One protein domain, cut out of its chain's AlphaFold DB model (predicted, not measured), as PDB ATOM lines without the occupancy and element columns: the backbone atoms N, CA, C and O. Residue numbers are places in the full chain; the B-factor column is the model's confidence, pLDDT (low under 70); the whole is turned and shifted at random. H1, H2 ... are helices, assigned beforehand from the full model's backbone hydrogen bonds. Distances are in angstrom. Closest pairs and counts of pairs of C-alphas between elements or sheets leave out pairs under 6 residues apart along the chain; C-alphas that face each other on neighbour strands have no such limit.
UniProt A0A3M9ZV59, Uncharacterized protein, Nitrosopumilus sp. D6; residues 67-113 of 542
ATOM      1  N   GLN A  67     -50.815 -34.915 -29.025       93.88
ATOM      2  CA  GLN A  67     -51.182 -34.562 -27.665       93.88
ATOM      3  C   GLN A  67     -49.919 -34.468 -26.813       93.88
ATOM      4  O   GLN A  67     -48.935 -35.176 -27.028       93.88
ATOM      5  N   CYS A  68     -49.939 -33.577 -25.829       95.00
ATOM      6  CA  CYS A  68     -48.883 -33.460 -24.845       95.00
ATOM      7  C   CYS A  68     -48.701 -34.806 -24.143       95.00
ATOM      8  O   CYS A  68     -49.609 -35.270 -23.464       95.00
ATOM      9  N   SER A  69     -47.511 -35.388 -24.233       95.06
ATOM     10  CA  SER A  69     -47.157 -36.672 -23.634       95.06
ATOM     11  C   SER A  69     -47.320 -36.696 -22.112       95.06
ATOM     12  O   SER A  69     -47.342 -37.766 -21.528       95.06
ATOM     13  N   ASN A  70     -47.389 -35.525 -21.467       95.81
ATOM     14  CA  ASN A  70     -47.604 -35.417 -20.026       95.81
ATOM     15  C   ASN A  70     -49.080 -35.170 -19.665       95.81
ATOM     16  O   ASN A  70     -49.648 -35.864 -18.836       95.81
ATOM     17  N   CYS A  71     -49.730 -34.179 -20.287       95.12
ATOM     18  CA  CYS A  71     -51.081 -33.758 -19.887       95.12
ATOM     19  C   CYS A  71     -52.192 -34.077 -20.898       95.12
ATOM     20  O   CYS A  71     -53.354 -33.824 -20.611       95.12
ATOM     21  N   GLY A  72     -51.875 -34.579 -22.087       94.31
ATOM     22  CA  GLY A  72     -52.845 -34.842 -23.156       94.31
ATOM     23  C   GLY A  72     -53.348 -33.602 -23.915       94.31
ATOM     24  O   GLY A  72     -54.178 -33.736 -24.806       94.31
ATOM     25  N   ALA A  73     -52.877 -32.387 -23.599       92.75
ATOM     26  CA  ALA A  73     -53.294 -31.171 -24.310       92.75
ATOM     27  C   ALA A  73     -52.925 -31.230 -25.803       92.75
ATOM     28  O   ALA A  73     -51.803 -31.593 -26.138       92.75
ATOM     29  N   SER A  74     -53.830 -30.816 -26.691       90.75
ATOM     30  CA  SER A  74     -53.660 -30.879 -28.156       90.75
ATOM     31  C   SER A  74     -52.559 -29.972 -28.720       90.75
ATOM     32  O   SER A  74     -52.154 -30.142 -29.865       90.75
ATOM     33  N   SER A  75     -52.077 -29.006 -27.936       87.88
ATOM     34  CA  SER A  75     -50.997 -28.103 -28.329       87.88
ATOM     35  C   SER A  75     -49.660 -28.605 -27.787       87.88
ATOM     36  O   SER A  75     -49.410 -28.573 -26.579       87.88
ATOM     37  N   VAL A  76     -48.785 -29.056 -28.685       92.31
ATOM     38  CA  VAL A  76     -47.424 -29.504 -28.377       92.31
ATOM     39  C   VAL A  76     -46.420 -28.531 -28.977       92.31
ATOM     40  O   VAL A  76     -46.453 -28.252 -30.168       92.31
ATOM     41  N   VAL A  77     -45.496 -28.031 -28.153       89.44
ATOM     42  CA  VAL A  77     -44.488 -27.046 -28.580       89.44
ATOM     43  C   VAL A  77     -43.138 -27.709 -28.824       89.44
ATOM     44  O   VAL A  77     -42.497 -27.497 -29.848       89.44
ATOM     45  N   SER A  78     -42.658 -28.510 -27.872       88.50
ATOM     46  CA  SER A  78     -41.354 -29.168 -27.990       88.50
ATOM     47  C   SER A  78     -41.306 -30.434 -27.147       88.50
ATOM     48  O   SER A  78     -41.912 -30.494 -26.080       88.50
ATOM     49  N   LYS A  79     -40.551 -31.444 -27.606       91.25
ATOM     50  CA  LYS A  79     -40.387 -32.744 -26.917       91.25
ATOM     51  C   LYS A  79     -41.703 -33.475 -26.636       91.25
ATOM     52  O   LYS A  79     -41.819 -34.130 -25.609       91.25
ATOM     53  N   GLY A  80     -42.703 -33.322 -27.501       93.62
ATOM     54  CA  GLY A  80     -44.003 -33.940 -27.252       93.62
ATOM     55  C   GLY A  80     -44.780 -33.296 -26.102       93.62
ATOM     56  O   GLY A  80     -45.738 -33.891 -25.654       93.62
ATOM     57  N   ARG A  81     -44.403 -32.116 -25.584       94.38
ATOM     58  CA  ARG A  81     -45.075 -31.470 -24.442       94.38
ATOM     59  C   ARG A  81     -45.684 -30.121 -24.815       94.38
ATOM     60  O   ARG A  81     -45.132 -29.395 -25.646       94.38
ATOM     61  N   CYS A  82     -46.788 -29.757 -24.162       94.50
ATOM     62  CA  CYS A  82     -47.347 -28.406 -24.236       94.50
ATOM     63  C   CYS A  82     -46.397 -27.380 -23.597       94.50
ATOM     64  O   CYS A  82     -45.503 -27.746 -22.826       94.50
ATOM     65  N   SER A  83     -46.589 -26.092 -23.897       92.69
ATOM     66  CA  SER A  83     -45.741 -24.996 -23.398       92.69
ATOM     67  C   SER A  83     -45.577 -25.022 -21.872       92.69
ATOM     68  O   SER A  83     -44.452 -24.964 -21.375       92.69
ATOM     69  N   ALA A  84     -46.677 -25.194 -21.135       92.06
ATOM     70  CA  ALA A  84     -46.689 -25.224 -19.674       92.06
ATOM     71  C   ALA A  84     -45.922 -26.429 -19.100       92.06
ATOM     72  O   ALA A  84     -45.079 -26.266 -18.214       92.06
ATOM     73  N   CYS A  85     -46.164 -27.633 -19.633       94.88
ATOM     74  CA  CYS A  85     -45.453 -28.843 -19.209       94.88
ATOM     75  C   CYS A  85     -43.958 -28.759 -19.538       94.88
ATOM     76  O   CYS A  85     -43.116 -29.140 -18.724       94.88
ATOM     77  N   TYR A  86     -43.612 -28.219 -20.709       95.94
ATOM     78  CA  TYR A  86     -42.223 -28.042 -21.121       95.94
ATOM     79  C   TYR A  86     -41.478 -27.030 -20.237       95.94
ATOM     80  O   TYR A  86     -40.341 -27.288 -19.839       95.94
ATOM     81  N   GLN A  87     -42.109 -25.903 -19.887       93.94
ATOM     82  CA  GLN A  87     -41.527 -24.916 -18.971       93.94
ATOM     83  C   GLN A  87     -41.296 -25.497 -17.572       93.94
ATOM     84  O   GLN A  87     -40.206 -25.319 -17.026       93.94
ATOM     85  N   TYR A  88     -42.269 -26.239 -17.029       95.00
ATOM     86  CA  TYR A  88     -42.125 -26.897 -15.727       95.00
ATOM     87  C   TYR A  88     -40.956 -27.885 -15.727       95.00
ATOM     88  O   TYR A  88     -40.065 -27.791 -14.884       95.00
ATOM     89  N   PHE A  89     -40.889 -28.764 -16.729       96.38
ATOM     90  CA  PHE A  89     -39.778 -29.703 -16.862       96.38
ATOM     91  C   PHE A  89     -38.427 -28.999 -17.022       96.38
ATOM     92  O   PHE A  89     -37.413 -29.445 -16.489       96.38
ATOM     93  N   ARG A  90     -38.375 -27.876 -17.751       96.12
ATOM     94  CA  ARG A  90     -37.132 -27.116 -17.924       96.12
ATOM     95  C   ARG A  90     -36.603 -26.584 -16.591       96.12
ATOM     96  O   ARG A  90     -35.384 -26.616 -16.404       96.12
ATOM     97  N   LEU A  91     -37.497 -26.121 -15.716       95.12
ATOM     98  CA  LEU A  91     -37.179 -25.572 -14.397       95.12
ATOM     99  C   LEU A  91     -36.845 -26.672 -13.383       95.12
ATOM    100  O   LEU A  91     -35.780 -26.628 -12.782       95.12
ATOM    101  N   HIS A  92     -37.698 -27.691 -13.250       95.50
ATOM    102  CA  HIS A  92     -37.596 -28.686 -12.174       95.50
ATOM    103  C   HIS A  92     -36.911 -29.996 -12.576       95.50
ATOM    104  O   HIS A  92     -36.714 -30.862 -11.732       95.50
ATOM    105  N   LYS A  93     -36.586 -30.181 -13.862       95.75
ATOM    106  CA  LYS A  93     -36.015 -31.418 -14.437       95.75
ATOM    107  C   LYS A  93     -36.854 -32.689 -14.225       95.75
ATOM    108  O   LYS A  93     -36.384 -33.771 -14.552       95.75
ATOM    109  N   LYS A  94     -38.100 -32.549 -13.768       96.38
ATOM    110  CA  LYS A  94     -39.100 -33.610 -13.610       96.38
ATOM    111  C   LYS A  94     -40.419 -33.189 -14.242       96.38
ATOM    112  O   LYS A  94     -40.671 -31.991 -14.407       96.38
ATOM    113  N   ASP A  95     -41.228 -34.159 -14.642       96.12
ATOM    114  CA  ASP A  95     -42.562 -33.872 -15.156       96.12
ATOM    115  C   ASP A  95     -43.505 -33.468 -14.019       96.12
ATOM    116  O   ASP A  95     -43.362 -33.900 -12.875       96.12
ATOM    117  N   ILE A  96     -44.420 -32.551 -14.330       95.56
ATOM    118  CA  ILE A  96     -45.513 -32.195 -13.424       95.56
ATOM    119  C   ILE A  96     -46.512 -33.346 -13.427       95.56
ATOM    120  O   ILE A  96     -46.777 -33.898 -14.493       95.56
ATOM    121  N   ASP A  97     -47.064 -33.662 -12.258       96.25
ATOM    122  CA  ASP A  97     -48.162 -34.616 -12.114       96.25
ATOM    123  C   ASP A  97     -49.226 -34.420 -13.226       96.25
ATOM    124  O   ASP A  97     -49.667 -33.277 -13.425       96.25
ATOM    125  N   PRO A  98     -49.615 -35.469 -13.978       93.56
ATOM    126  CA  PRO A  98     -50.486 -35.348 -15.149       93.56
ATOM    127  C   PRO A  98     -51.825 -34.659 -14.876       93.56
ATOM    128  O   PRO A  98     -52.338 -33.943 -15.743       93.56
ATOM    129  N   GLU A  99     -52.391 -34.830 -13.681       92.19
ATOM    130  CA  GLU A  99     -53.663 -34.225 -13.295       92.19
ATOM    131  C   GLU A  99     -53.495 -32.720 -13.067       92.19
ATOM    132  O   GLU A  99     -54.194 -31.902 -13.683       92.19
ATOM    133  N   LYS A 100     -52.459 -32.328 -12.314       93.31
ATOM    134  CA  LYS A 100     -52.071 -30.911 -12.157       93.31
ATOM    135  C   LYS A 100     -51.711 -30.275 -13.501       93.31
ATOM    136  O   LYS A 100     -52.021 -29.109 -13.764       93.31
ATOM    137  N   ALA A 101     -51.085 -31.042 -14.387       91.19
ATOM    138  CA  ALA A 101     -50.704 -30.618 -15.725       91.19
ATOM    139  C   ALA A 101     -51.922 -30.359 -16.627       91.19
ATOM    140  O   ALA A 101     -51.951 -29.360 -17.359       91.19
ATOM    141  N   ARG A 102     -52.939 -31.231 -16.561       91.38
ATOM    142  CA  ARG A 102     -54.234 -31.071 -17.244       91.38
ATOM    143  C   ARG A 102     -54.965 -29.836 -16.742       91.38
ATOM    144  O   ARG A 102     -55.372 -29.014 -17.563       91.38
ATOM    145  N   ALA A 103     -55.062 -29.661 -15.424       90.12
ATOM    146  CA  ALA A 103     -55.692 -28.491 -14.817       90.12
ATOM    147  C   ALA A 103     -55.018 -27.184 -15.274       90.12
ATOM    148  O   ALA A 103     -55.686 -26.256 -15.738       90.12
ATOM    149  N   ARG A 104     -53.679 -27.135 -15.260       87.88
ATOM    150  CA  ARG A 104     -52.911 -25.964 -15.711       87.88
ATOM    151  C   ARG A 104     -53.059 -25.697 -17.210       87.88
ATOM    152  O   ARG A 104     -53.158 -24.543 -17.610       87.88
ATOM    153  N   SER A 105     -53.102 -26.747 -18.030       84.81
ATOM    154  CA  SER A 105     -53.272 -26.617 -19.484       84.81
ATOM    155  C   SER A 105     -54.678 -26.141 -19.852       84.81
ATOM    156  O   SER A 105     -54.809 -25.269 -20.703       84.81
ATOM    157  N   LYS A 106     -55.721 -26.632 -19.164       86.12
ATOM    158  CA  LYS A 106     -57.094 -26.117 -19.304       86.12
ATOM    159  C   LYS A 106     -57.181 -24.642 -18.904       86.12
ATOM    160  O   LYS A 106     -57.809 -23.866 -19.616       86.12
ATOM    161  N   ARG A 107     -56.516 -24.235 -17.814       84.19
ATOM    162  CA  ARG A 107     -56.457 -22.825 -17.390       84.19
ATOM    163  C   ARG A 107     -55.746 -21.944 -18.419       84.19
ATOM    164  O   ARG A 107     -56.262 -20.886 -18.743       84.19
ATOM    165  N   ALA A 108     -54.619 -22.401 -18.966       80.75
ATOM    166  CA  ALA A 108     -53.890 -21.677 -20.007       80.75
ATOM    167  C   ALA A 108     -54.702 -21.545 -21.307       80.75
ATOM    168  O   ALA A 108     -54.715 -20.474 -21.898       80.75
ATOM    169  N   ALA A 109     -55.415 -22.600 -21.721       80.00
ATOM    170  CA  ALA A 109     -56.299 -22.550 -22.886       80.00
ATOM    171  C   ALA A 109     -57.477 -21.587 -22.663       80.00
ATOM    172  O   ALA A 109     -57.774 -20.767 -23.521       80.00
ATOM    173  N   ARG A 110     -58.112 -21.617 -21.482       79.50
ATOM    174  CA  ARG A 110     -59.149 -20.633 -21.131       79.50
ATOM    175  C   ARG A 110     -58.603 -19.202 -21.152       79.50
ATOM    176  O   ARG A 110     -59.257 -18.332 -21.702       79.50
ATOM    177  N   GLN A 111     -57.391 -18.983 -20.640       74.38
ATOM    178  CA  GLN A 111     -56.725 -17.675 -20.666       74.38
ATOM    179  C   GLN A 111     -56.338 -17.201 -22.072       74.38
ATOM    180  O   GLN A 111     -56.257 -16.000 -22.283       74.38
ATOM    181  N   SER A 112     -56.077 -18.106 -23.023       72.81
ATOM    182  CA  SER A 112     -55.772 -17.717 -24.405       72.81
ATOM    183  C   SER A 112     -57.017 -17.443 -25.249       72.81
ATOM    184  O   SER A 112     -56.911 -16.703 -26.217       72.81
ATOM    185  N   PHE A 113     -58.159 -18.058 -24.918       68.12
ATOM    186  CA  PHE A 113     -59.427 -17.884 -25.645       68.12
ATOM    187  C   PHE A 113     -60.354 -16.835 -25.030       68.12
ATOM    188  O   PHE A 113     -61.191 -16.282 -25.733       68.12
TER     189      PHE A 113
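This is residues 67 to 113 of the 542 residues of an uncharacterized protein of Nitrosopumilus sp. D6 (UniProt A0A3M9ZV59). A folded coil of residues 67 to 82, with no named element, leads into two helices, H1 then H2, which meet near their starts and spread as a wide V. The coil packs beside this meeting place, with Cys 71 near the start of H2. The printed part has 47 residues, no named strand, and the class all helix. It is compact, with a radius of gyration of the C-alphas of 9.5 A, yet elongated, spanning 29 by 18 by 15 A.

H1, residues 83 to 92, begins with C-alpha 83 at (-45.741, -24.996, -23.398) and is 14.4 A long. H2, residues 98 to 113, is 22.3 A long and ends with C-alpha 113 at (-59.427, -17.884, -25.645).

H1 and H2 touch, H2 with residues 101 to 105 alone; the closest C-alphas, of Cys 85 and Ala 101, are 6.5 A apart. They run opposite ways at a steep tilt of 48 degrees. In both helices every O i to N i+4 pair is within hydrogen-bond range.

The C-alphas farthest apart, of Lys 93 and Phe 113, are 29.3 A apart. The link from H1 to H2 is tight. The printed part has no cut; residue 113 alone has pLDDT under 70.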